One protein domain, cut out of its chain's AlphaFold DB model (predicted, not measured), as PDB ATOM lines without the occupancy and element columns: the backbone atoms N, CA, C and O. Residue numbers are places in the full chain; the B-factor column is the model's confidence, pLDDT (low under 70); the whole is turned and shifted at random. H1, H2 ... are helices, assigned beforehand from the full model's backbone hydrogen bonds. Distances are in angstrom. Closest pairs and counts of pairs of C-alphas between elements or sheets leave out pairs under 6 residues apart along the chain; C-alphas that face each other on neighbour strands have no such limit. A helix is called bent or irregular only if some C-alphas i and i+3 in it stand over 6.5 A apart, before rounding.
ATOM      1  N   GLU A  43     124.645 141.434 146.739       90.50
ATOM      2  CA  GLU A  43     125.126 142.786 147.066       90.50
ATOM      3  C   GLU A  43     126.612 142.940 146.717       90.50
ATOM      4  O   GLU A  43     126.967 143.725 145.845       90.50
ATOM      5  N   LEU A  44     127.468 142.095 147.304       91.00
ATOM      6  CA  LEU A  44     128.917 142.114 147.072       91.00
ATOM      7  C   LEU A  44     129.287 141.864 145.606       91.00
ATOM      8  O   LEU A  44     130.240 142.440 145.090       91.00
ATOM      9  N   THR A  45     128.557 140.983 144.922       91.56
ATOM     10  CA  THR A  45     128.831 140.682 143.512       91.56
ATOM     11  C   THR A  45     128.434 141.864 142.633       91.56
ATOM     12  O   THR A  45     129.192 142.255 141.757       91.56
ATOM     13  N   VAL A  46     127.272 142.472 142.870       92.44
ATOM     14  CA  VAL A  46     126.781 143.606 142.081       92.44
ATOM     15  C   VAL A  46     127.674 144.833 142.272       92.44
ATOM     16  O   VAL A  46     128.055 145.441 141.273       92.44
ATOM     17  N   THR A  47     128.086 145.150 143.503       90.50
ATOM     18  CA  THR A  47     129.014 146.264 143.761       90.50
ATOM     19  C   THR A  47     130.370 146.033 143.098       90.50
ATOM     20  O   THR A  47     130.820 146.870 142.325       90.50
ATOM     21  N   THR A  48     130.984 144.862 143.287       91.25
ATOM     22  CA  THR A  48     132.302 144.569 142.691       91.25
ATOM     23  C   THR A  48     132.278 144.528 141.161       91.25
ATOM     24  O   THR A  48     133.217 145.007 140.520       91.25
ATOM     25  N   LEU A  49     131.214 143.993 140.550       92.25
ATOM     26  CA  LEU A  49     131.035 144.021 139.094       92.25
ATOM     27  C   LEU A  49     130.835 145.452 138.585       92.25
ATOM     28  O   LEU A  49     131.393 145.810 137.547       92.25
ATOM     29  N   SER A  50     130.053 146.258 139.300       91.94
ATOM     30  CA  SER A  50     129.845 147.667 138.973       91.94
ATOM     31  C   SER A  50     131.149 148.458 139.029       91.94
ATOM     32  O   SER A  50     131.496 149.136 138.061       91.94
ATOM     33  N   ASP A  51     131.911 148.316 140.112       87.81
ATOM     34  CA  ASP A  51     133.185 149.011 140.295       87.81
ATOM     35  C   ASP A  51     134.176 148.631 139.193       87.81
ATOM     36  O   ASP A  51     134.788 149.499 138.569       87.81
ATOM     37  N   ALA A  52     134.276 147.342 138.856       89.94
ATOM     38  CA  ALA A  52     135.103 146.884 137.741       89.94
ATOM     39  C   ALA A  52     134.657 147.481 136.390       89.94
ATOM     40  O   ALA A  52     135.483 147.777 135.516       89.94
ATOM     41  N   PHE A  53     133.355 147.680 136.195       91.25
ATOM     42  CA  PHE A  53     132.832 148.266 134.970       91.25
ATOM     43  C   PHE A  53     133.162 149.753 134.847       91.25
ATOM     44  O   PHE A  53     133.770 150.184 133.859       91.25
ATOM     45  N   TRP A  54     132.779 150.536 135.853       88.88
ATOM     46  CA  TRP A  54     132.958 151.981 135.834       88.88
ATOM     47  C   TRP A  54     134.434 152.344 135.994       88.88
ATOM     48  O   TRP A  54     134.996 153.010 135.125       88.88
ATOM     49  N   ALA A  55     135.096 151.864 137.047       83.62
ATOM     50  CA  ALA A  55     136.450 152.296 137.382       83.62
ATOM     51  C   ALA A  55     137.518 151.716 136.448       83.62
ATOM     52  O   ALA A  55     138.451 152.425 136.083       83.62
ATOM     53  N   VAL A  56     137.397 150.453 136.021       86.06
ATOM     54  CA  VAL A  56     138.426 149.821 135.175       86.06
ATOM     55  C   VAL A  56     138.041 149.885 133.705       86.06
ATOM     56  O   VAL A  56     138.803 150.400 132.887       86.06
ATOM     57  N   SER A  57     136.859 149.394 133.338       88.81
ATOM     58  CA  SER A  57     136.525 149.196 131.922       88.81
ATOM     59  C   SER A  57     136.312 150.530 131.191       88.81
ATOM     60  O   SER A  57     136.922 150.760 130.143       88.81
ATOM     61  N   CYS A  58     135.533 151.453 131.768       87.50
ATOM     62  CA  CYS A  58     135.333 152.784 131.182       87.50
ATOM     63  C   CYS A  58     136.616 153.627 131.189       87.50
ATOM     64  O   CYS A  58     136.888 154.327 130.214       87.50
ATOM     65  N   TYR A  59     137.444 153.524 132.233       81.88
ATOM     66  CA  TYR A  59     138.708 154.259 132.315       81.88
ATOM     67  C   TYR A  59     139.737 153.778 131.284       81.88
ATOM     68  O   TYR A  59     140.367 154.584 130.594       81.88
ATOM     69  N   VAL A  60     139.882 152.460 131.111       83.06
ATOM     70  CA  VAL A  60     140.729 151.881 130.057       83.06
ATOM     71  C   VAL A  60     140.236 152.316 128.677       83.06
ATOM     72  O   VAL A  60     141.035 152.778 127.861       83.06
ATOM     73  N   ALA A  61     138.930 152.224 128.421       85.81
ATOM     74  CA  ALA A  61     138.357 152.631 127.143       85.81
ATOM     75  C   ALA A  61     138.591 154.125 126.857       85.81
ATOM     76  O   ALA A  61     139.029 154.479 125.760       85.81
ATOM     77  N   LEU A  62     138.387 154.992 127.854       85.25
ATOM     78  CA  LEU A  62     138.678 156.422 127.754       85.25
ATOM     79  C   LEU A  62     140.163 156.681 127.488       85.25
ATOM     80  O   LEU A  62     140.495 157.434 126.579       85.25
ATOM     81  N   THR A  63     141.064 156.075 128.260       79.00
ATOM     82  CA  THR A  63     142.510 156.319 128.120       79.00
ATOM     83  C   THR A  63     143.039 155.856 126.766       79.00
ATOM     84  O   THR A  63     143.834 156.568 126.155       79.00
ATOM     85  N   LEU A  64     142.547 154.728 126.245       81.00
ATOM     86  CA  LEU A  64     142.838 154.288 124.881       81.00
ATOM     87  C   LEU A  64     142.257 155.245 123.837       81.00
ATOM     88  O   LEU A  64     142.960 155.592 122.890       81.00
ATOM     89  N   ALA A  65     141.018 155.710 124.008       83.25
ATOM     90  CA  ALA A  65     140.406 156.679 123.098       83.25
ATOM     91  C   ALA A  65     141.189 158.001 123.068       83.25
ATOM     92  O   ALA A  65     141.517 158.493 121.989       83.25
ATOM     93  N   VAL A  66     141.562 158.532 124.237       82.12
ATOM     94  CA  VAL A  66     142.406 159.727 124.375       82.12
ATOM     95  C   VAL A  66     143.775 159.491 123.754       82.12
ATOM     96  O   VAL A  66     144.246 160.343 123.010       82.12
ATOM     97  N   TYR A  67     144.406 158.341 124.002       76.81
ATOM     98  CA  TYR A  67     145.689 158.004 123.393       76.81
ATOM     99  C   TYR A  67     145.602 157.957 121.868       76.81
ATOM    100  O   TYR A  67     146.435 158.563 121.202       76.81
ATOM    101  N   HIS A  68     144.603 157.278 121.304       78.38
ATOM    102  CA  HIS A  68     144.418 157.205 119.856       78.38
ATOM    103  C   HIS A  68     144.120 158.577 119.256       78.38
ATOM    104  O   HIS A  68     144.721 158.940 118.248       78.38
ATOM    105  N   TRP A  69     143.252 159.363 119.892       83.00
ATOM    106  CA  TRP A  69     142.954 160.730 119.471       83.00
ATOM    107  C   TRP A  69     144.205 161.617 119.510       83.00
ATOM    108  O   TRP A  69     144.531 162.291 118.533       83.00
ATOM    109  N   LEU A  70     144.970 161.543 120.600       77.38
ATOM    110  CA  LEU A  70     146.218 162.276 120.765       77.38
ATOM    111  C   LEU A  70     147.288 161.798 119.778       77.38
ATOM    112  O   LEU A  70     148.018 162.619 119.247       77.38
ATOM    113  N   ALA A  71     147.369 160.502 119.480       72.50
ATOM    114  CA  ALA A  71     148.302 159.950 118.500       72.50
ATOM    115  C   ALA A  71     147.969 160.362 117.056       72.50
ATOM    116  O   ALA A  71     148.867 160.394 116.218       72.50
ATOM    117  N   LEU A  72     146.703 160.676 116.759       74.12
ATOM    118  CA  LEU A  72     146.294 161.256 115.476       74.12
ATOM    119  C   LEU A  72     146.610 162.755 115.402       74.12
ATOM    120  O   LEU A  72     146.972 163.248 114.337       74.12
ATOM    121  N   TYR A  73     146.486 163.472 116.522       74.25
ATOM    122  CA  TYR A  73     146.750 164.912 116.594       74.25
ATOM    123  C   TYR A  73     148.249 165.243 116.706       74.25
ATOM    124  O   TYR A  73     148.744 166.203 116.112       74.25
ATOM    125  N   ILE A  74     149.006 164.430 117.445       67.25
ATOM    126  CA  ILE A  74     150.463 164.494 117.523       67.25
ATOM    127  C   ILE A  74     151.010 163.897 116.227       67.25
ATOM    128  O   ILE A  74     151.175 162.688 116.091       67.25
ATOM    129  N   ASN A  75     151.325 164.775 115.277       56.62
ATOM    130  CA  ASN A  75     152.057 164.436 114.062       56.62
ATOM    131  C   ASN A  75     153.266 163.526 114.383       56.62
ATOM    132  O   ASN A  75     154.011 163.792 115.335       56.62
ATOM    133  N   LYS A  76     153.481 162.464 113.589       56.97
ATOM    134  CA  LYS A  76     154.559 161.464 113.799       56.97
ATOM    135  C   LYS A  76     155.956 162.092 113.973       56.97
ATOM    136  O   LYS A  76     156.802 161.511 114.652       56.97
ATOM    137  N   ASP A  77     156.155 163.297 113.439       56.62
ATOM    138  CA  ASP A  77     157.439 164.001 113.365       56.62
ATOM    139  C   ASP A  77     157.662 165.076 114.441       56.62
ATOM    140  O   ASP A  77     158.606 165.863 114.342       56.62
ATOM    141  N   ASN A  78     156.822 165.131 115.477       63.31
ATOM    142  CA  ASN A  78     157.014 166.090 116.562       63.31
ATOM    143  C   ASN A  78     158.350 165.860 117.287       63.31
ATOM    144  O   ASN A  78     158.724 164.734 117.608       63.31
ATOM    145  N   VAL A  79     159.057 166.950 117.605       61.25
ATOM    146  CA  VAL A  79     160.366 166.949 118.295       61.25
ATOM    147  C   VAL A  79     160.353 166.078 119.558       61.25
ATOM    148  O   VAL A  79     161.356 165.453 119.886       61.25
ATOM    149  N   PHE A  80     159.202 165.973 120.225       65.44
ATOM    150  CA  PHE A  80     159.002 165.154 121.415       65.44
ATOM    151  C   PHE A  80     159.205 163.649 121.172       65.44
ATOM    152  O   PHE A  80     159.880 162.998 121.966       65.44
ATOM    153  N   SER A  81     158.697 163.091 120.064       68.38
ATOM    154  CA  SER A  81     158.913 161.670 119.748       68.38
ATOM    155  C   SER A  81     160.394 161.411 119.464       68.38
ATOM    156  O   SER A  81     160.971 160.465 119.997       68.38
ATOM    157  N   LYS A  82     161.048 162.313 118.724       66.62
ATOM    158  CA  LYS A  82     162.493 162.244 118.466       66.62
ATOM    159  C   LYS A  82     163.302 162.327 119.759       66.62
ATOM    160  O   LYS A  82     164.204 161.519 119.939       66.62
ATOM    161  N   LEU A  83     162.955 163.227 120.677       66.69
ATOM    162  CA  LEU A  83     163.665 163.416 121.946       66.69
ATOM    163  C   LEU A  83     163.530 162.204 122.882       66.69
ATOM    164  O   LEU A  83     164.499 161.820 123.544       66.69
ATOM    165  N   VAL A  84     162.352 161.574 122.909       76.19
ATOM    166  CA  VAL A  84     162.118 160.328 123.655       76.19
ATOM    167  C   VAL A  84     162.920 159.178 123.043       76.19
ATOM    168  O   VAL A  84     163.571 158.435 123.772       76.19
ATOM    169  N   HIS A  85     162.940 159.048 121.713       71.50
ATOM    170  CA  HIS A  85     163.650 157.961 121.030       71.50
ATOM    171  C   HIS A  85     165.167 158.175 120.900       71.50
ATOM    172  O   HIS A  85     165.887 157.211 120.656       71.50
ATOM    173  N   GLN A  86     165.670 159.392 121.117       75.00
ATOM    174  CA  GLN A  86     167.091 159.731 120.979       75.00
ATOM    175  C   GLN A  86     167.992 159.047 122.019       75.00
ATOM    176  O   GLN A  86     169.162 158.796 121.739       75.00
ATOM    177  N   SER A  87     167.484 158.757 123.222       81.31
ATOM    178  CA  SER A  87     168.278 158.154 124.298       81.31
ATOM    179  C   SER A  87     167.471 157.156 125.114       81.31
ATOM    180  O   SER A  87     166.358 157.450 125.551       81.31
ATOM    181  N   ARG A  88     168.085 156.003 125.424       83.06
ATOM    182  CA  ARG A  88     167.528 154.988 126.337       83.06
ATOM    183  C   ARG A  88     167.120 155.571 127.691       83.06
ATOM    184  O   ARG A  88     166.144 155.133 128.286       83.06
ATOM    185  N   SER A  89     167.852 156.575 128.175       85.81
ATOM    186  CA  SER A  89     167.543 157.244 129.443       85.81
ATOM    187  C   SER A  89     166.271 158.094 129.349       85.81
ATOM    188  O   SER A  89     165.475 158.110 130.286       85.81
ATOM    189  N   ASN A  90     166.033 158.746 128.206       87.94
ATOM    190  CA  ASN A  90     164.851 159.584 127.994       87.94
ATOM    191  C   ASN A  90     163.578 158.737 127.899       87.94
ATOM    192  O   ASN A  90     162.548 159.135 128.436       87.94
ATOM    193  N   GLN A  91     163.662 157.547 127.291       91.06
ATOM    194  CA  GLN A  91     162.556 156.583 127.259       91.06
ATOM    195  C   GLN A  91     162.114 156.171 128.668       91.06
ATOM    196  O   GLN A  91     160.921 156.120 128.949       91.06
ATOM    197  N   VAL A  92     163.076 155.916 129.562       93.94
ATOM    198  CA  VAL A  92     162.815 155.532 130.957       93.94
ATOM    199  C   VAL A  92     162.163 156.669 131.742       93.94
ATOM    200  O   VAL A  92     161.167 156.439 132.421       93.94
ATOM    201  N   VAL A  93     162.684 157.895 131.625       93.88
ATOM    202  CA  VAL A  93     162.107 159.069 132.307       93.88
ATOM    203  C   VAL A  93     160.692 159.347 131.798       93.88
ATOM    204  O   VAL A  93     159.780 159.546 132.595       93.88
ATOM    205  N   PHE A  94     160.487 159.307 130.480       92.38
ATOM    206  CA  PHE A  94     159.164 159.463 129.879       92.38
ATOM    207  C   PHE A  94     158.178 158.404 130.386       92.38
ATOM    208  O   PHE A  94     157.051 158.733 130.750       92.38
ATOM    209  N   ALA A  95     158.604 157.142 130.455       93.00
ATOM    210  CA  ALA A  95     157.760 156.057 130.928       93.00
ATOM    211  C   ALA A  95     157.423 156.165 132.423       93.00
ATOM    212  O   ALA A  95     156.277 155.933 132.799       93.00
ATOM    213  N   ALA A  96     158.374 156.579 133.263       94.94
ATOM    214  CA  ALA A  96     158.114 156.844 134.676       94.94
ATOM    215  C   ALA A  96     157.120 158.008 134.870       94.94
ATOM    216  O   ALA A  96     156.215 157.923 135.695       94.94
ATOM    217  N   LEU A  97     157.231 159.077 134.071       92.94
ATOM    218  CA  LEU A  97     156.259 160.179 134.087       92.94
ATOM    219  C   LEU A  97     154.869 159.729 133.625       92.94
ATOM    220  O   LEU A  97     153.871 160.127 134.216       92.94
ATOM    221  N   MET A  98     154.797 158.875 132.602       90.50
ATOM    222  CA  MET A  98     153.533 158.263 132.183       90.50
ATOM    223  C   MET A  98     152.927 157.391 133.287       90.50
ATOM    224  O   MET A  98     151.708 157.331 133.387       90.50
ATOM    225  N   GLY A  99     153.733 156.740 134.126       90.12
ATOM    226  CA  GLY A  99     153.226 155.929 135.237       90.12
ATOM    227  C   GLY A  99     152.725 156.751 136.423       90.12
ATOM    228  O   GLY A  99     151.847 156.284 137.141       90.12
ATOM    229  N   ALA A 100     153.200 157.990 136.577       90.19
ATOM    230  CA  ALA A 100     152.654 158.943 137.541       90.19
ATOM    231  C   ALA A 100     151.265 159.472 137.157       90.19
ATOM    232  O   ALA A 100     150.597 160.077 137.992       90.19
ATOM    233  N   LEU A 101     150.818 159.265 135.913       87.25
ATOM    234  CA  LEU A 101     149.431 159.543 135.561       87.25
ATOM    235  C   LEU A 101     148.524 158.583 136.342       87.25
ATOM    236  O   LEU A 101     148.757 157.373 136.304       87.25
ATOM    237  N   PRO A 102     147.499 159.093 137.040       82.25
ATOM    238  CA  PRO A 102     146.622 158.253 137.837       82.25
ATOM    239  C   PRO A 102     145.846 157.262 136.948       82.25
ATOM    240  O   PRO A 102     145.563 157.517 135.773       82.25
ATOM    241  N   GLY A 103     145.524 156.099 137.511       82.19
ATOM    242  CA  GLY A 103     144.915 154.964 136.816       82.19
ATOM    243  C   GLY A 103     145.894 154.144 135.960       82.19
ATOM    244  O   GLY A 103     147.108 154.223 136.108       82.19
ATOM    245  N   CYS A 104     145.371 153.300 135.066       85.94
ATOM    246  CA  CYS A 104     146.173 152.323 134.308       85.94
ATOM    247  C   CYS A 104     146.592 152.783 132.897       85.94
ATOM    248  O   CYS A 104     147.372 152.101 132.227       85.94
ATOM    249  N   GLY A 105     146.084 153.926 132.424       80.56
ATOM    250  CA  GLY A 105     146.249 154.378 131.037       80.56
ATOM    251  C   GLY A 105     147.706 154.565 130.608       80.56
ATOM    252  O   GLY A 105     148.102 154.096 129.541       80.56
ATOM    253  N   GLY A 106     148.537 155.183 131.453       86.81
ATOM    254  CA  GLY A 106     149.951 155.421 131.141       86.81
ATOM    255  C   GLY A 106     150.760 154.132 130.947       86.81
ATOM    256  O   GLY A 106     151.543 154.022 129.999       86.81
ATOM    257  N   ALA A 107     150.506 153.115 131.777       90.62
ATOM    258  CA  ALA A 107     151.125 151.795 131.652       90.62
ATOM    259  C   ALA A 107     150.720 151.085 130.353       90.62
ATOM    260  O   ALA A 107     151.568 150.480 129.691       90.62
ATOM    261  N   ILE A 108     149.453 151.209 129.945       87.94
ATOM    262  CA  ILE A 108     148.952 150.642 128.686       87.94
ATOM    263  C   ILE A 108     149.650 151.300 127.488       87.94
ATOM    264  O   ILE A 108     150.144 150.604 126.598       87.94
ATOM    265  N   VAL A 109     149.766 152.630 127.474       85.38
ATOM    266  CA  VAL A 109     150.437 153.363 126.387       85.38
ATOM    267  C   VAL A 109     151.912 152.972 126.265       85.38
ATOM    268  O   VAL A 109     152.386 152.660 125.174       85.38
ATOM    269  N   VAL A 110     152.652 152.924 127.373       90.19
ATOM    270  CA  VAL A 110     154.072 152.531 127.343       90.19
ATOM    271  C   VAL A 110     154.237 151.074 126.897       90.19
ATOM    272  O   VAL A 110     155.090 150.779 126.058       90.19
ATOM    273  N   THR A 111     153.390 150.168 127.390       90.81
ATOM    274  CA  THR A 111     153.451 148.739 127.041       90.81
ATOM    275  C   THR A 111     153.115 148.499 125.569       90.81
ATOM    276  O   THR A 111     153.828 147.767 124.882       90.81
ATOM    277  N   THR A 112     152.079 149.152 125.037       86.94
ATOM    278  CA  THR A 112     151.729 149.053 123.606       86.94
ATOM    279  C   THR A 112     152.854 149.576 122.711       86.94
ATOM    280  O   THR A 112     153.150 148.981 121.672       86.94
ATOM    281  N   GLN A 113     153.547 150.636 123.131       86.44
ATOM    282  CA  GLN A 113     154.691 151.191 122.406       86.44
ATOM    283  C   GLN A 113     155.944 150.303 122.505       86.44
ATOM    284  O   GLN A 113     156.703 150.228 121.536       86.44
ATOM    285  N   PHE A 114     156.140 149.584 123.616       90.31
ATOM    286  CA  PHE A 114     157.172 148.545 123.747       90.31
ATOM    287  C   PHE A 114     156.916 147.358 122.810       90.31
ATOM    288  O   PHE A 114     157.823 146.936 122.089       90.31
ATOM    289  N   ILE A 115     155.672 146.865 122.759       89.19
ATOM    290  CA  ILE A 115     155.259 145.792 121.838       89.19
ATOM    291  C   ILE A 115     155.450 146.234 120.380       89.19
ATOM    292  O   ILE A 115     155.899 145.450 119.550       89.19
ATOM    293  N   SER A 116     155.166 147.504 120.080       83.69
ATOM    294  CA  SER A 116     155.286 148.083 118.733       83.69
ATOM    295  C   SER A 116     156.719 148.425 118.309       83.69
ATOM    296  O   SER A 116     156.906 149.011 117.244       83.69
ATOM    297  N   GLY A 117     157.732 148.144 119.127       84.69
ATOM    298  CA  GLY A 117     159.123 148.382 118.739       84.69
ATOM    299  C   GLY A 117     159.731 149.723 119.145       84.69
ATOM    300  O   GLY A 117     160.918 149.946 118.929       84.69
ATOM    301  N   LYS A 118     158.941 150.635 119.715       84.38
ATOM    302  CA  LYS A 118     159.335 152.044 119.880       84.38
ATOM    303  C   LYS A 118     160.020 152.338 121.213       84.38
ATOM    304  O   LYS A 118     160.822 153.266 121.294       84.38
ATOM    305  N   LEU A 119     159.685 151.588 122.259       89.25
ATOM    306  CA  LEU A 119     160.281 151.715 123.593       89.25
ATOM    307  C   LEU A 119     161.001 150.419 123.980       89.25
ATOM    308  O   LEU A 119     160.616 149.338 123.527       89.25
ATOM    309  N   GLY A 120     162.043 150.540 124.804       91.62
ATOM    310  CA  GLY A 120     162.802 149.408 125.339       91.62
ATOM    311  C   GLY A 120     162.239 148.828 126.641       91.62
ATOM    312  O   GLY A 120     161.395 149.435 127.306       91.62
ATOM    313  N   PHE A 121     162.735 147.655 127.032       93.62
ATOM    314  CA  PHE A 121     162.286 146.920 128.219       93.62
ATOM    315  C   PHE A 121     162.384 147.723 129.529       93.62
ATOM    316  O   PHE A 121     161.449 147.709 130.332       93.62
ATOM    317  N   GLY A 122     163.455 148.498 129.745       93.38
ATOM    318  CA  GLY A 122     163.578 149.315 130.959       93.38
ATOM    319  C   GLY A 122     162.521 150.417 131.076       93.38
ATOM    320  O   GLY A 122     162.186 150.808 132.192       93.38
ATOM    321  N   ALA A 123     161.938 150.881 129.964       94.12
ATOM    322  CA  ALA A 123     160.808 151.810 129.993       94.12
ATOM    323  C   ALA A 123     159.541 151.132 130.549       94.12
ATOM    324  O   ALA A 123     158.828 151.725 131.355       94.12
ATOM    325  N   VAL A 124     159.299 149.865 130.194       95.06
ATOM    326  CA  VAL A 124     158.186 149.072 130.748       95.06
ATOM    327  C   VAL A 124     158.362 148.871 132.251       95.06
ATOM    328  O   VAL A 124     157.427 149.076 133.019       95.06
ATOM    329  N   VAL A 125     159.572 148.539 132.702       95.62
ATOM    330  CA  VAL A 125     159.833 148.408 134.143       95.62
ATOM    331  C   VAL A 125     159.619 149.741 134.862       95.62
ATOM    332  O   VAL A 125     158.989 149.773 135.915       95.62
ATOM    333  N   ALA A 126     160.085 150.850 134.284       96.38
ATOM    334  CA  ALA A 126     159.940 152.170 134.886       96.38
ATOM    335  C   ALA A 126     158.476 152.563 135.107       96.38
ATOM    336  O   ALA A 126     158.123 152.986 136.209       96.38
ATOM    337  N   VAL A 127     157.621 152.380 134.093       95.50
ATOM    338  CA  VAL A 127     156.193 152.706 134.211       95.50
ATOM    339  C   VAL A 127     155.503 151.820 135.249       95.50
ATOM    340  O   VAL A 127     154.759 152.338 136.079       95.50
ATOM    341  N   LEU A 128     155.808 150.517 135.269       94.75
ATOM    342  CA  LEU A 128     155.204 149.557 136.199       94.75
ATOM    343  C   LEU A 128     155.621 149.797 137.654       94.75
ATOM    344  O   LEU A 128     154.833 149.545 138.555       94.75
ATOM    345  N   VAL A 129     156.838 150.290 137.889       95.25
ATOM    346  CA  VAL A 129     157.315 150.629 139.239       95.25
ATOM    347  C   VAL A 129     156.775 151.984 139.703       95.25
ATOM    348  O   VAL A 129     156.495 152.161 140.883       95.25
ATOM    349  N   SER A 130     156.627 152.949 138.792       94.56
ATOM    350  CA  SER A 130     156.172 154.301 139.147       94.56
ATOM    351  C   SER A 130     154.662 154.435 139.366       94.56
ATOM    352  O   SER A 130     154.228 155.449 139.911       94.56
ATOM    353  N   THR A 131     153.860 153.458 138.930       93.00
ATOM    354  CA  THR A 131     152.397 153.586 138.920       93.00
ATOM    355  C   THR A 131     151.751 153.280 140.270       93.00
ATOM    356  O   THR A 131     152.098 152.312 140.939       93.00
ATOM    357  N   MET A 132     150.777 154.114 140.652       86.62
ATOM    358  CA  MET A 132     149.952 153.950 141.861       86.62
ATOM    359  C   MET A 132     148.518 153.497 141.561       86.62
ATOM    360  O   MET A 132     147.743 153.281 142.488       86.62
ATOM    361  N   GLY A 133     148.157 153.343 140.284       85.00
ATOM    362  CA  GLY A 133     146.804 152.969 139.880       85.00
ATOM    363  C   GLY A 133     145.758 154.044 140.190       85.00
ATOM    364  O   GLY A 133     146.038 155.244 140.166       85.00
ATOM    365  N   ASP A 134     144.529 153.608 140.433       82.81
ATOM    366  CA  ASP A 134     143.359 154.436 140.750       82.81
ATOM    367  C   ASP A 134     143.399 155.046 142.162       82.81
ATOM    368  O   ASP A 134     142.901 156.153 142.363       82.81
ATOM    369  N   ALA A 135     144.082 154.401 143.113       85.88
ATOM    370  CA  ALA A 135     144.303 154.919 144.468       85.88
ATOM    371  C   ALA A 135     144.969 156.311 144.488       85.88
ATOM    372  O   ALA A 135     144.792 157.087 145.430       85.88
ATOM    373  N   ALA A 136     145.699 156.653 143.425       86.06
ATOM    374  CA  ALA A 136     146.293 157.967 143.234       86.06
ATOM    375  C   ALA A 136     145.257 159.108 143.253       86.06
ATOM    376  O   ALA A 136     145.537 160.175 143.799       86.06
ATOM    377  N   PHE A 137     144.056 158.892 142.703       84.81
ATOM    378  CA  PHE A 137     142.989 159.896 142.706       84.81
ATOM    379  C   PHE A 137     142.465 160.167 144.114       84.81
ATOM    380  O   PHE A 137     142.346 161.325 144.514       84.81
ATOM    381  N   LEU A 138     142.233 159.103 144.885       84.88
ATOM    382  CA  LEU A 138     141.782 159.199 146.269       84.88
ATOM    383  C   LEU A 138     142.802 159.949 147.130       84.88
ATOM    384  O   LEU A 138     142.427 160.820 147.918       84.88
ATOM    385  N   LEU A 139     144.091 159.643 146.958       88.19
ATOM    386  CA  LEU A 139     145.175 160.327 147.661       88.19
ATOM    387  C   LEU A 139     145.260 161.808 147.289       88.19
ATOM    388  O   LEU A 139     145.413 162.639 148.179       88.19
ATOM    389  N   ILE A 140     145.129 162.158 146.006       87.62
ATOM    390  CA  ILE A 140     145.118 163.562 145.572       87.62
ATOM    391  C   ILE A 140     143.902 164.304 146.139       87.62
ATOM    392  O   ILE A 140     144.036 165.455 146.551       87.62
ATOM    393  N   ALA A 141     142.737 163.656 146.172       87.19
ATOM    394  CA  ALA A 141     141.512 164.240 146.704       87.19
ATOM    395  C   ALA A 141     141.578 164.450 148.226       87.19
ATOM    396  O   ALA A 141     141.141 165.485 148.722       87.19
ATOM    397  N   SER A 142     142.139 163.484 148.956       88.75
ATOM    398  CA  SER A 142     142.155 163.488 150.425       88.75
ATOM    399  C   SER A 142     143.329 164.289 150.989       88.75
ATOM    400  O   SER A 142     143.154 165.113 151.885       88.75
ATOM    401  N   GLU A 143     144.537 164.072 150.465       92.81
ATOM    402  CA  GLU A 143     145.752 164.749 150.909       92.81
ATOM    403  C   GLU A 143     146.693 165.040 149.719       92.81
ATOM    404  O   GLU A 143     147.660 164.311 149.469       92.81
ATOM    405  N   PRO A 144     146.471 166.145 148.982       90.62
ATOM    406  CA  PRO A 144     147.160 166.410 147.716       90.62
ATOM    407  C   PRO A 144     148.679 166.538 147.856       90.62
ATOM    408  O   PRO A 144     149.421 166.180 146.942       90.62
ATOM    409  N   LYS A 145     149.165 167.026 149.006       93.62
ATOM    410  CA  LYS A 145     150.606 167.148 149.278       93.62
ATOM    411  C   LYS A 145     151.272 165.774 149.358       93.62
ATOM    412  O   LYS A 145     152.301 165.563 148.718       93.62
ATOM    413  N   THR A 146     150.667 164.848 150.100       92.44
ATOM    414  CA  THR A 146     151.151 163.468 150.225       92.44
ATOM    415  C   THR A 146     151.003 162.728 148.903       92.44
ATOM    416  O   THR A 146     151.956 162.082 148.475       92.44
ATOM    417  N   GLY A 147     149.877 162.897 148.200       90.94
ATOM    418  CA  GLY A 147     149.667 162.320 146.869       90.94
ATOM    419  C   GLY A 147     150.746 162.732 145.860       90.94
ATOM    420  O   GLY A 147     151.347 161.877 145.212       90.94
ATOM    421  N   LEU A 148     151.073 164.026 145.780       92.44
ATOM    422  CA  LEU A 148     152.118 164.514 144.876       92.44
ATOM    423  C   LEU A 148     153.520 164.030 145.285       92.44
ATOM    424  O   LEU A 148     154.324 163.677 144.423       92.44
ATOM    425  N   ALA A 149     153.815 163.979 146.588       93.75
ATOM    426  CA  ALA A 149     155.084 163.455 147.094       93.75
ATOM    427  C   ALA A 149     155.257 161.960 146.776       93.75
ATOM    428  O   ALA A 149     156.332 161.530 146.356       93.75
ATOM    429  N   MET A 150     154.183 161.186 146.927       93.19
ATOM    430  CA  MET A 150     154.109 159.771 146.581       93.19
ATOM    431  C   MET A 150     154.339 159.556 145.080       93.19
ATOM    432  O   MET A 150     155.225 158.786 144.705       93.19
ATOM    433  N   MET A 151     153.649 160.308 144.216       92.81
ATOM    434  CA  MET A 151     153.888 160.276 142.767       92.81
ATOM    435  C   MET A 151     155.341 160.610 142.411       92.81
ATOM    436  O   MET A 151     155.969 159.888 141.639       92.81
ATOM    437  N   ALA A 152     155.906 161.670 142.998       94.38
ATOM    438  CA  ALA A 152     157.291 162.058 142.751       94.38
ATOM    439  C   ALA A 152     158.278 160.956 143.172       94.38
ATOM    440  O   ALA A 152     159.205 160.639 142.424       94.38
ATOM    441  N   MET A 153     158.054 160.325 144.328       95.19
ATOM    442  CA  MET A 153     158.847 159.183 144.778       95.19
ATOM    443  C   MET A 153     158.739 158.013 143.793       95.19
ATOM    444  O   MET A 153     159.767 157.458 143.404       95.19
ATOM    445  N   GLY A 154     157.529 157.690 143.327       95.25
ATOM    446  CA  GLY A 154     157.293 156.666 142.308       95.25
ATOM    447  C   GLY A 154     158.051 156.944 141.008       95.25
ATOM    448  O   GLY A 154     158.714 156.051 140.482       95.25
ATOM    449  N   VAL A 155     158.049 158.189 140.522       96.19
ATOM    450  CA  VAL A 155     158.820 158.589 139.330       96.19
ATOM    451  C   VAL A 155     160.318 158.401 139.549       96.19
ATOM    452  O   VAL A 155     161.004 157.885 138.664       96.19
ATOM    453  N   ILE A 156     160.841 158.802 140.710       96.62
ATOM    454  CA  ILE A 156     162.269 158.682 141.032       96.62
ATOM    455  C   ILE A 156     162.675 157.208 141.091       96.62
ATOM    456  O   ILE A 156     163.628 156.808 140.417       96.62
ATOM    457  N   VAL A 157     161.935 156.397 141.853       97.00
ATOM    458  CA  VAL A 157     162.209 154.963 142.022       97.00
ATOM    459  C   VAL A 157     162.040 154.234 140.690       97.00
ATOM    460  O   VAL A 157     162.946 153.516 140.277       97.00
ATOM    461  N   GLY A 158     160.956 154.488 139.955       96.69
ATOM    462  CA  GLY A 158     160.718 153.894 138.640       96.69
ATOM    463  C   GLY A 158     161.790 154.262 137.618       96.69
ATOM    464  O   GLY A 158     162.298 153.390 136.911       96.69
ATOM    465  N   THR A 159     162.224 155.525 137.584       96.25
ATOM    466  CA  THR A 159     163.327 155.963 136.714       96.25
ATOM    467  C   THR A 159     164.636 155.266 137.084       96.25
ATOM    468  O   THR A 159     165.364 154.812 136.197       96.25
ATOM    469  N   ALA A 160     164.948 155.165 138.379       96.50
ATOM    470  CA  ALA A 160     166.144 154.477 138.852       96.50
ATOM    471  C   ALA A 160     166.113 152.991 138.464       96.50
ATOM    472  O   ALA A 160     167.059 152.506 137.841       96.50
ATOM    473  N   SER A 161     165.006 152.296 138.733       96.06
ATOM    474  CA  SER A 161     164.807 150.891 138.367       96.06
ATOM    475  C   SER A 161     164.925 150.670 136.859       96.06
ATOM    476  O   SER A 161     165.678 149.801 136.428       96.06
ATOM    477  N   GLY A 162     164.260 151.486 136.037       94.69
ATOM    478  CA  GLY A 162     164.340 151.371 134.579       94.69
ATOM    479  C   GLY A 162     165.749 151.609 134.033       94.69
ATOM    480  O   GLY A 162     166.192 150.899 133.129       94.69
ATOM    481  N   ARG A 163     166.497 152.560 134.613       94.06
ATOM    482  CA  ARG A 163     167.904 152.796 134.252       94.06
ATOM    483  C   ARG A 163     168.784 151.613 134.620       94.06
ATOM    484  O   ARG A 163     169.582 151.202 133.787       94.06
ATOM    485  N   ILE A 164     168.618 151.062 135.823       95.12
ATOM    486  CA  ILE A 164     169.349 149.868 136.262       95.12
ATOM    487  C   ILE A 164     169.080 148.715 135.292       95.12
ATOM    488  O   ILE A 164     170.019 148.090 134.809       95.12
ATOM    489  N   ILE A 165     167.821 148.474 134.924       94.19
ATOM    490  CA  ILE A 165     167.464 147.401 133.992       94.19
ATOM    491  C   ILE A 165     168.079 147.600 132.606       94.19
ATOM    492  O   ILE A 165     168.599 146.634 132.048       94.19
ATOM    493  N   ASN A 166     168.102 148.828 132.085       92.31
ATOM    494  CA  ASN A 166     168.739 149.136 130.799       92.31
ATOM    495  C   ASN A 166     170.260 148.903 130.784       92.31
ATOM    496  O   ASN A 166     170.839 148.817 129.701       92.31
ATOM    497  N   LEU A 167     170.916 148.822 131.949       90.69
ATOM    498  CA  LEU A 167     172.330 148.442 132.034       90.69
ATOM    499  C   LEU A 167     172.527 146.930 131.863       90.69
ATOM    500  O   LEU A 167     173.536 146.514 131.301       90.69
ATOM    501  N   PHE A 168     171.578 146.116 132.333       91.62
ATOM    502  CA  PHE A 168     171.688 144.653 132.325       91.62
ATOM    503  C   PHE A 168     171.001 143.984 131.129       91.62
ATOM    504  O   PHE A 168     171.397 142.887 130.740       91.62
ATOM    505  N   HIS A 169     169.981 144.615 130.549       91.25
ATOM    506  CA  HIS A 169     169.138 144.017 129.515       91.25
ATOM    507  C   HIS A 169     169.109 144.867 128.243       91.25
ATOM    508  O   HIS A 169     169.172 146.095 128.284       91.25
ATOM    509  N   ALA A 170     168.986 144.194 127.096       87.75
ATOM    510  CA  ALA A 170     168.754 144.846 125.812       87.75
ATOM    511  C   ALA A 170     167.320 145.393 125.711       87.75
ATOM    512  O   ALA A 170     166.407 144.904 126.379       87.75
ATOM    513  N   ASP A 171     167.108 146.364 124.821       84.56
ATOM    514  CA  ASP A 171     165.803 147.016 124.648       84.56
ATOM    515  C   ASP A 171     164.700 146.036 124.215       84.56
ATOM    516  O   ASP A 171     163.550 146.209 124.608       84.56
ATOM    517  N   ASP A 172     165.049 144.988 123.465       83.56
ATOM    518  CA  ASP A 172     164.112 143.982 122.940       83.56
ATOM    519  C   ASP A 172     163.874 142.801 123.898       83.56
ATOM    520  O   ASP A 172     163.204 141.825 123.547       83.56
ATOM    521  N   PHE A 173     164.432 142.853 125.110       88.25
ATOM    522  CA  PHE A 173     164.278 141.787 126.095       88.25
ATOM    523  C   PHE A 173     162.796 141.553 126.427       88.25
ATOM    524  O   PHE A 173     162.074 142.493 126.742       88.25
ATOM    525  N   LEU A 174     162.336 140.297 126.340       87.62
ATOM    526  CA  LEU A 174     160.928 139.883 126.505       87.62
ATOM    527  C   LEU A 174     159.932 140.502 125.509       87.62
ATOM    528  O   LEU A 174     158.720 140.372 125.698       87.62
ATOM    529  N   GLU A 196     132.873 135.704 109.238       58.25
ATOM    530  CA  GLU A 196     133.473 137.029 109.092       58.25
ATOM    531  C   GLU A 196     132.414 138.142 109.124       58.25
ATOM    532  O   GLU A 196     132.642 139.171 109.756       58.25
ATOM    533  N   ALA A 197     131.231 137.930 108.535       55.00
ATOM    534  CA  ALA A 197     130.123 138.886 108.579       55.00
ATOM    535  C   ALA A 197     129.500 139.012 109.982       55.00
ATOM    536  O   ALA A 197     129.274 140.129 110.454       55.00
ATOM    537  N   VAL A 198     129.274 137.890 110.681       60.91
ATOM    538  CA  VAL A 198     128.789 137.894 112.075       60.91
ATOM    539  C   VAL A 198     129.833 138.508 113.013       60.91
ATOM    540  O   VAL A 198     129.480 139.349 113.835       60.91
ATOM    541  N   SER A 199     131.118 138.178 112.836       59.88
ATOM    542  CA  SER A 199     132.224 138.771 113.604       59.88
ATOM    543  C   SER A 199     132.342 140.281 113.368       59.88
ATOM    544  O   SER A 199     132.376 141.050 114.323       59.88
ATOM    545  N   LYS A 200     132.292 140.749 112.112       62.16
ATOM    546  CA  LYS A 200     132.314 142.189 111.792       62.16
ATOM    547  C   LYS A 200     131.105 142.930 112.365       62.16
ATOM    548  O   LYS A 200     131.260 144.053 112.839       62.16
ATOM    549  N   LYS A 201     129.914 142.321 112.352       66.81
ATOM    550  CA  LYS A 201     128.701 142.926 112.925       66.81
ATOM    551  C   LYS A 201     128.763 142.996 114.456       66.81
ATOM    552  O   LYS A 201     128.384 144.025 115.009       66.81
ATOM    553  N   ALA A 202     129.288 141.962 115.118       62.16
ATOM    554  CA  ALA A 202     129.531 141.956 116.562       62.16
ATOM    555  C   ALA A 202     130.585 143.001 116.970       62.16
ATOM    556  O   ALA A 202     130.329 143.804 117.862       62.16
ATOM    557  N   ILE A 203     131.704 143.094 116.237       67.31
ATOM    558  CA  ILE A 203     132.749 144.111 116.453       67.31
ATOM    559  C   ILE A 203     132.186 145.531 116.287       67.31
ATOM    560  O   ILE A 203     132.530 146.425 117.057       67.31
ATOM    561  N   ASN A 204     131.296 145.749 115.314       76.44
ATOM    562  CA  ASN A 204     130.691 147.062 115.087       76.44
ATOM    563  C   ASN A 204     129.657 147.418 116.173       76.44
ATOM    564  O   ASN A 204     129.592 148.565 116.609       76.44
ATOM    565  N   LEU A 205     128.890 146.437 116.669       80.56
ATOM    566  CA  LEU A 205     127.950 146.643 117.776       80.56
ATOM    567  C   LEU A 205     128.682 146.926 119.096       80.56
ATOM    568  O   LEU A 205     128.320 147.864 119.804       80.56
ATOM    569  N   GLN A 206     129.740 146.167 119.392       81.25
ATOM    570  CA  GLN A 206     130.610 146.409 120.541       81.25
ATOM    571  C   GLN A 206     131.284 147.784 120.434       81.25
ATOM    572  O   GLN A 206     131.272 148.552 121.394       81.25
ATOM    573  N   GLY A 207     131.823 148.132 119.261       80.06
ATOM    574  CA  GLY A 207     132.437 149.437 119.014       80.06
ATOM    575  C   GLY A 207     131.459 150.602 119.190       80.06
ATOM    576  O   GLY A 207     131.803 151.597 119.826       80.06
ATOM    577  N   TYR A 208     130.225 150.464 118.698       83.56
ATOM    578  CA  TYR A 208     129.172 151.462 118.889       83.56
ATOM    579  C   TYR A 208     128.779 151.613 120.365       83.56
ATOM    580  O   TYR A 208     128.698 152.739 120.859       83.56
ATOM    581  N   LEU A 209     128.598 150.497 121.084       84.69
ATOM    582  CA  LEU A 209     128.306 150.500 122.520       84.69
ATOM    583  C   LEU A 209     129.378 151.274 123.290       84.69
ATOM    584  O   LEU A 209     129.051 152.189 124.042       84.69
ATOM    585  N   TRP A 210     130.656 150.972 123.049       83.56
ATOM    586  CA  TRP A 210     131.762 151.687 123.685       83.56
ATOM    587  C   TRP A 210     131.828 153.158 123.271       83.56
ATOM    588  O   TRP A 210     132.045 154.015 124.123       83.56
ATOM    589  N   SER A 211     131.574 153.486 122.004       82.81
ATOM    590  CA  SER A 211     131.572 154.879 121.542       82.81
ATOM    591  C   SER A 211     130.529 155.738 122.258       82.81
ATOM    592  O   SER A 211     130.800 156.904 122.539       82.81
ATOM    593  N   VAL A 212     129.344 155.190 122.540       86.38
ATOM    594  CA  VAL A 212     128.288 155.906 123.271       86.38
ATOM    595  C   VAL A 212     128.592 155.944 124.770       86.38
ATOM    596  O   VAL A 212     128.324 156.945 125.429       86.38
ATOM    597  N   LEU A 213     129.169 154.870 125.309       86.81
ATOM    598  CA  LEU A 213     129.326 154.685 126.748       86.81
ATOM    599  C   LEU A 213     130.586 155.329 127.337       86.81
ATOM    600  O   LEU A 213     130.589 155.646 128.523       86.81
ATOM    601  N   ILE A 214     131.636 155.567 126.540       84.94
ATOM    602  CA  ILE A 214     132.906 156.135 127.027       84.94
ATOM    603  C   ILE A 214     132.699 157.469 127.748       84.94
ATOM    604  O   ILE A 214     133.252 157.653 128.824       84.94
ATOM    605  N   ILE A 215     131.909 158.392 127.191       86.69
ATOM    606  CA  ILE A 215     131.725 159.731 127.775       86.69
ATOM    607  C   ILE A 215     130.950 159.681 129.106       86.69
ATOM    608  O   ILE A 215     131.489 160.144 130.113       86.69
ATOM    609  N   PRO A 216     129.724 159.121 129.172       87.31
ATOM    610  CA  PRO A 216     128.993 159.036 130.434       87.31
ATOM    611  C   PRO A 216     129.686 158.105 131.438       87.31
ATOM    612  O   PRO A 216     129.748 158.427 132.621       87.31
ATOM    613  N   GLY A 217     130.272 156.996 130.979       86.19
ATOM    614  CA  GLY A 217     130.998 156.064 131.839       86.19
ATOM    615  C   GLY A 217     132.268 156.661 132.433       86.19
ATOM    616  O   GLY A 217     132.537 156.455 133.612       86.19
ATOM    617  N   ALA A 218     133.010 157.469 131.671       84.69
ATOM    618  CA  ALA A 218     134.143 158.229 132.190       84.69
ATOM    619  C   ALA A 218     133.725 159.243 133.259       84.69
ATOM    620  O   ALA A 218     134.431 159.396 134.253       84.69
ATOM    621  N   ALA A 219     132.589 159.923 133.075       86.75
ATOM    622  CA  ALA A 219     132.082 160.870 134.064       86.75
ATOM    623  C   ALA A 219     131.731 160.164 135.384       86.75
ATOM    624  O   ALA A 219     132.168 160.605 136.444       86.75
ATOM    625  N   VAL A 220     131.017 159.036 135.316       87.06
ATOM    626  CA  VAL A 220     130.683 158.208 136.488       87.06
ATOM    627  C   VAL A 220     131.947 157.681 137.169       87.06
ATOM    628  O   VAL A 220     132.082 157.801 138.384       87.06
ATOM    629  N   ALA A 221     132.901 157.163 136.394       84.75
ATOM    630  CA  ALA A 221     134.171 156.661 136.910       84.75
ATOM    631  C   ALA A 221     134.975 157.753 137.627       84.75
ATOM    632  O   ALA A 221     135.517 157.523 138.707       84.75
ATOM    633  N   LEU A 222     135.032 158.954 137.045       84.25
ATOM    634  CA  LEU A 222     135.746 160.083 137.626       84.25
ATOM    635  C   LEU A 222     135.084 160.536 138.931       84.25
ATOM    636  O   LEU A 222     135.778 160.709 139.927       84.25
ATOM    637  N   LEU A 223     133.754 160.671 138.947       84.75
ATOM    638  CA  LEU A 223     132.995 161.009 140.154       84.75
ATOM    639  C   LEU A 223     133.225 159.980 141.270       84.75
ATOM    640  O   LEU A 223     133.559 160.366 142.390       84.75
ATOM    641  N   GLY A 224     133.152 158.685 140.946       82.06
ATOM    642  CA  GLY A 224     133.444 157.611 141.897       82.06
ATOM    643  C   GLY A 224     134.880 157.666 142.431       82.06
ATOM    644  O   GLY A 224     135.110 157.475 143.622       82.06
ATOM    645  N   SER A 225     135.850 158.026 141.587       81.56
ATOM    646  CA  SER A 225     137.256 158.168 141.983       81.56
ATOM    647  C   SER A 225     137.505 159.320 142.970       81.56
ATOM    648  O   SER A 225     138.387 159.233 143.827       81.56
ATOM    649  N   PHE A 226     136.682 160.370 142.912       81.81
ATOM    650  CA  PHE A 226     136.653 161.451 143.904       81.81
ATOM    651  C   PHE A 226     135.809 161.121 145.147       81.81
ATOM    652  O   PHE A 226     135.565 162.011 145.959       81.81
ATOM    653  N   GLN A 227     135.386 159.862 145.319       81.38
ATOM    654  CA  GLN A 227     134.502 159.415 146.402       81.38
ATOM    655  C   GLN A 227     133.151 160.155 146.421       81.38
ATOM    656  O   GLN A 227     132.544 160.328 147.477       81.38
ATOM    657  N   VAL A 228     132.672 160.612 145.257       83.56
ATOM    658  CA  VAL A 228     131.349 161.232 145.124       83.56
ATOM    659  C   VAL A 228     130.311 160.144 144.873       83.56
ATOM    660  O   VAL A 228     130.417 159.386 143.910       83.56
ATOM    661  N   ASP A 229     129.281 160.101 145.718       81.81
ATOM    662  CA  ASP A 229     128.151 159.188 145.552       81.81
ATOM    663  C   ASP A 229     127.281 159.630 144.362       81.81
ATOM    664  O   ASP A 229     126.583 160.649 144.396       81.81
ATOM    665  N   VAL A 230     127.353 158.855 143.279       82.88
ATOM    666  CA  VAL A 230     126.654 159.133 142.019       82.88
ATOM    667  C   VAL A 230     125.142 158.924 142.155       82.88
ATOM    668  O   VAL A 230     124.376 159.656 141.522       82.88
ATOM    669  N   ASN A 231     124.697 157.986 143.000       82.88
ATOM    670  CA  ASN A 231     123.272 157.748 143.239       82.88
ATOM    671  C   ASN A 231     122.647 158.953 143.953       82.88
ATOM    672  O   ASN A 231     121.598 159.441 143.529       82.88
ATOM    673  N   GLN A 232     123.328 159.493 144.970       82.31
ATOM    674  CA  GLN A 232     122.876 160.702 145.667       82.31
ATOM    675  C   GLN A 232     122.915 161.940 144.767       82.31
ATOM    676  O   GLN A 232     121.975 162.738 144.778       82.31
ATOM    677  N   LEU A 233     123.963 162.090 143.950       83.38
ATOM    678  CA  LEU A 233     124.115 163.236 143.052       83.38
ATOM    679  C   LEU A 233     123.017 163.299 141.975       83.38
ATOM    680  O   LEU A 233     122.582 164.389 141.602       83.38
ATOM    681  N   LEU A 234     122.563 162.144 141.481       81.12
ATOM    682  CA  LEU A 234     121.511 162.027 140.463       81.12
ATOM    683  C   LEU A 234     120.108 161.791 141.054       81.12
ATOM    684  O   LEU A 234     119.160 161.611 140.290       81.12
ATOM    685  N   ALA A 235     119.967 161.803 142.386       82.94
ATOM    686  CA  ALA A 235     118.729 161.484 143.105       82.94
ATOM    687  C   ALA A 235     118.099 160.142 142.673       82.94
ATOM    688  O   ALA A 235     116.879 160.020 142.529       82.94
ATOM    689  N   LEU A 236     118.942 159.135 142.435       83.81
ATOM    690  CA  LEU A 236     118.526 157.791 142.046       83.81
ATOM    691  C   LEU A 236     118.225 156.926 143.283       83.81
ATOM    692  O   LEU A 236     118.789 157.165 144.351       83.81
ATOM    693  N   PRO A 237     117.364 155.899 143.152       83.19
ATOM    694  CA  PRO A 237     117.182 154.892 144.195       83.19
ATOM    695  C   PRO A 237     118.508 154.208 144.548       83.19
ATOM    696  O   PRO A 237     119.354 154.020 143.669       83.19
ATOM    697  N   GLU A 238     118.655 153.776 145.803       78.25
ATOM    698  CA  GLU A 238     119.834 153.023 146.247       78.25
ATOM    699  C   GLU A 238     120.113 151.823 145.324       78.25
ATOM    700  O   GLU A 238     119.186 151.160 144.849       78.25
ATOM    701  N   MET A 239     121.396 151.558 145.062       81.25
ATOM    702  CA  MET A 239     121.899 150.468 144.213       81.25
ATOM    703  C   MET A 239     121.617 150.585 142.700       81.25
ATOM    704  O   MET A 239     121.937 149.665 141.940       81.25
ATOM    705  N   SER A 240     121.025 151.681 142.214       87.00
ATOM    706  CA  SER A 240     120.652 151.803 140.794       87.00
ATOM    707  C   SER A 240     121.861 151.791 139.852       87.00
ATOM    708  O   SER A 240     121.863 151.054 138.861       87.00
ATOM    709  N   MET A 241     122.898 152.577 140.148       86.31
ATOM    710  CA  MET A 241     124.114 152.637 139.325       86.31
ATOM    711  C   MET A 241     124.915 151.331 139.368       86.31
ATOM    712  O   MET A 241     125.558 150.958 138.380       86.31
ATOM    713  N   GLU A 242     124.825 150.614 140.482       90.06
ATOM    714  CA  GLU A 242     125.488 149.347 140.742       90.06
ATOM    715  C   GLU A 242     124.891 148.236 139.878       90.06
ATOM    716  O   GLU A 242     125.607 147.505 139.187       90.06
ATOM    717  N   TRP A 243     123.562 148.167 139.814       90.88
ATOM    718  CA  TRP A 243     122.877 147.248 138.906       90.88
ATOM    719  C   TRP A 243     123.159 147.559 137.438       90.88
ATOM    720  O   TRP A 243     123.406 146.635 136.658       90.88
ATOM    721  N   VAL A 244     123.159 148.838 137.051       91.50
ATOM    722  CA  VAL A 244     123.475 149.242 135.672       91.50
ATOM    723  C   VAL A 244     124.896 148.816 135.298       91.50
ATOM    724  O   VAL A 244     125.080 148.182 134.257       91.50
ATOM    725  N   GLY A 245     125.886 149.091 136.152       88.56
ATOM    726  CA  GLY A 245     127.277 148.692 135.924       88.56
ATOM    727  C   GLY A 245     127.440 147.175 135.802       88.56
ATOM    728  O   GLY A 245     128.052 146.689 134.848       88.56
ATOM    729  N   ALA A 246     126.820 146.411 136.705       90.25
ATOM    730  CA  ALA A 246     126.886 144.952 136.681       90.25
ATOM    731  C   ALA A 246     126.241 144.344 135.422       90.25
ATOM    732  O   ALA A 246     126.815 143.443 134.803       90.25
ATOM    733  N   ILE A 247     125.073 144.850 135.005       91.06
ATOM    734  CA  ILE A 247     124.387 144.392 133.788       91.06
ATOM    735  C   ILE A 247     125.220 144.716 132.546       91.06
ATOM    736  O   ILE A 247     125.381 143.852 131.680       91.06
ATOM    737  N   LEU A 248     125.768 145.930 132.455       89.94
ATOM    738  CA  LEU A 248     126.594 146.342 131.320       89.94
ATOM    739  C   LEU A 248     127.874 145.511 131.216       89.94
ATOM    740  O   LEU A 248     128.232 145.094 130.112       89.94
ATOM    741  N   LEU A 249     128.523 145.203 132.344       89.19
ATOM    742  CA  LEU A 249     129.706 144.345 132.359       89.19
ATOM    743  C   LEU A 249     129.377 142.938 131.869       89.19
ATOM    744  O   LEU A 249     130.016 142.454 130.937       89.19
ATOM    745  N   ILE A 250     128.350 142.303 132.443       89.38
ATOM    746  CA  ILE A 250     127.932 140.959 132.033       89.38
ATOM    747  C   ILE A 250     127.554 140.963 130.547       89.38
ATOM    748  O   ILE A 250     128.047 140.123 129.797       89.38
ATOM    749  N   SER A 251     126.756 141.934 130.092       87.25
ATOM    750  CA  SER A 251     126.371 142.049 128.680       87.25
ATOM    751  C   SER A 251     127.585 142.221 127.766       87.25
ATOM    752  O   SER A 251     127.636 141.592 126.713       87.25
ATOM    753  N   SER A 252     128.577 143.026 128.159       85.12
ATOM    754  CA  SER A 252     129.801 143.215 127.376       85.12
ATOM    755  C   SER A 252     130.661 141.952 127.293       85.12
ATOM    756  O   SER A 252     131.485 141.867 126.390       85.12
ATOM    757  N   MET A 253     130.515 140.994 128.212       84.31
ATOM    758  CA  MET A 253     131.215 139.705 128.137       84.31
ATOM    759  C   MET A 253     130.531 138.702 127.195       84.31
ATOM    760  O   MET A 253     131.156 137.711 126.817       84.31
ATOM    761  N   PHE A 254     129.256 138.928 126.854       79.88
ATOM    762  CA  PHE A 254     128.491 138.091 125.924       79.88
ATOM    763  C   PHE A 254     128.532 138.588 124.470       79.88
ATOM    764  O   PHE A 254     128.288 137.778 123.571       79.88
ATOM    765  N   LEU A 255     128.803 139.882 124.247       72.44
ATOM    766  CA  LEU A 255     129.042 140.471 122.920       72.44
ATOM    767  C   LEU A 255     130.444 140.138 122.391       72.44
ATOM    768  O   LEU A 255     130.536 139.899 121.165       72.44
TER     769      LEU A 255
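AT A GLANCE: This is residues 43 to 174 and 196 to 255 of the 255 residues of an uncharacterized protein of Vibrionales bacterium (strain SWAT-3) (UniProt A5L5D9). Two lobes of helices lie side by side: a bundle of H3, H4, H5 and H7, and a looser group in which H8b and H10 cross the long helix H1. H1 reaches from that group to the bundle, where its residues 59 to 67 pack on H4, and residues 69 to 80, of which 69 to 73 belong to H1, stick out. H6 folds back on the beginning of H7, and H8a runs off from H8b and touches no helix. The printed part has 192 residues, with ten named helices, H1 to H10 in chain order, and no named strand; its class is all helix. It is only just compact, close to loose, with a radius of gyration of the C-alphas of 19.0 A and spans of 55 by 50 by 29 A.

HOW THE PARTS SIT: H1, residues 43 to 73, and H2, residues 79 to 85, are apart. H2 and H3, residues 88 to 99, touch only at the corner, with the C-alphas of Val 84 and Asn 90 closest at 5.2 A. H3 forms a hairpin with H4, residues 105 to 115, opposite ways at 33 degrees, a tilt only just short of steep; the C-alphas of Met 98 and Gly 106 are closest, at 4.7 A. H4 touches H1, with Thr 63 and Gly 105 the closest C-alphas at 5.1 A, at a steep tilt of 59 degrees. H4 and H5, residues 121 to 130, form a second hairpin at 12 degrees, with the C-alphas of Ala 107 and Val 127 closest at 5.8 A. H6, residues 135 to 142, forms a hairpin with H7, residues 144 to 168; the C-alphas of Ile 140 and Gly 147 are closest, at 4.9 A. H7 touches H5 opposite ways at a shallow tilt of 22 degrees, with Ser 130 and Gly 154 the closest C-alphas at 4.1 A. H3, H4, H5 and H7 make an up-and-down bundle, each running against the one before it. H8, residues 196 to 225, was assigned as one helix by its hydrogen bonds but is bent, with C-alphas 212 and 215 6.8 A apart; its arms H8a, residues 196 to 212, and H8b, residues 215 to 225, stand at 56 degrees. H8b touches H1 at a steep tilt of 59 degrees, opposite ways, with Ala 55 and Ala 221 the closest C-alphas at 4.9 A. H9, residues 230 to 233, only just touches H10, residues 240 to 254, with 3 pairs of C-alphas within 8 A, the closest those of Asn 231 and Met 241 at 6.5 A. H10 touches residues 46 to 54 of H1, with the C-alphas of Ser 50 and Gly 245 closest at 4.1 A. Every O i to N i+4 pair is within hydrogen-bond range in H2, H3, H4, H5, H6, H8a, H8b and H10; H1 has 25 of 27, H7 has 20 of 21, and H9 is too short for such a pair.

IN THESE COORDINATES: H1 begins at C-alpha 43, (125.126, 142.786, 147.066), and is 43.4 A long. H7 is 36.2 A long and ends at C-alpha 168, (171.688, 144.653, 132.325). H8a is 24.2 A long, and H10, 21.7 A long, ends at C-alpha 254, (128.491, 138.091, 125.924).

THE WHOLE: The C-alphas of Leu 167 and Pro 237 are the two farthest apart, at 56.8 A. Residues 175 to 195 are not printed, and C-alphas 174 and 196 are 32.6 A apart across this cut, in the link from H7 to H8. Of the links that are printed whole, none is long. The mean pLDDT of the printed part is 85.0, and residues 74 to 83 and 196 to 203 of the model are under 70.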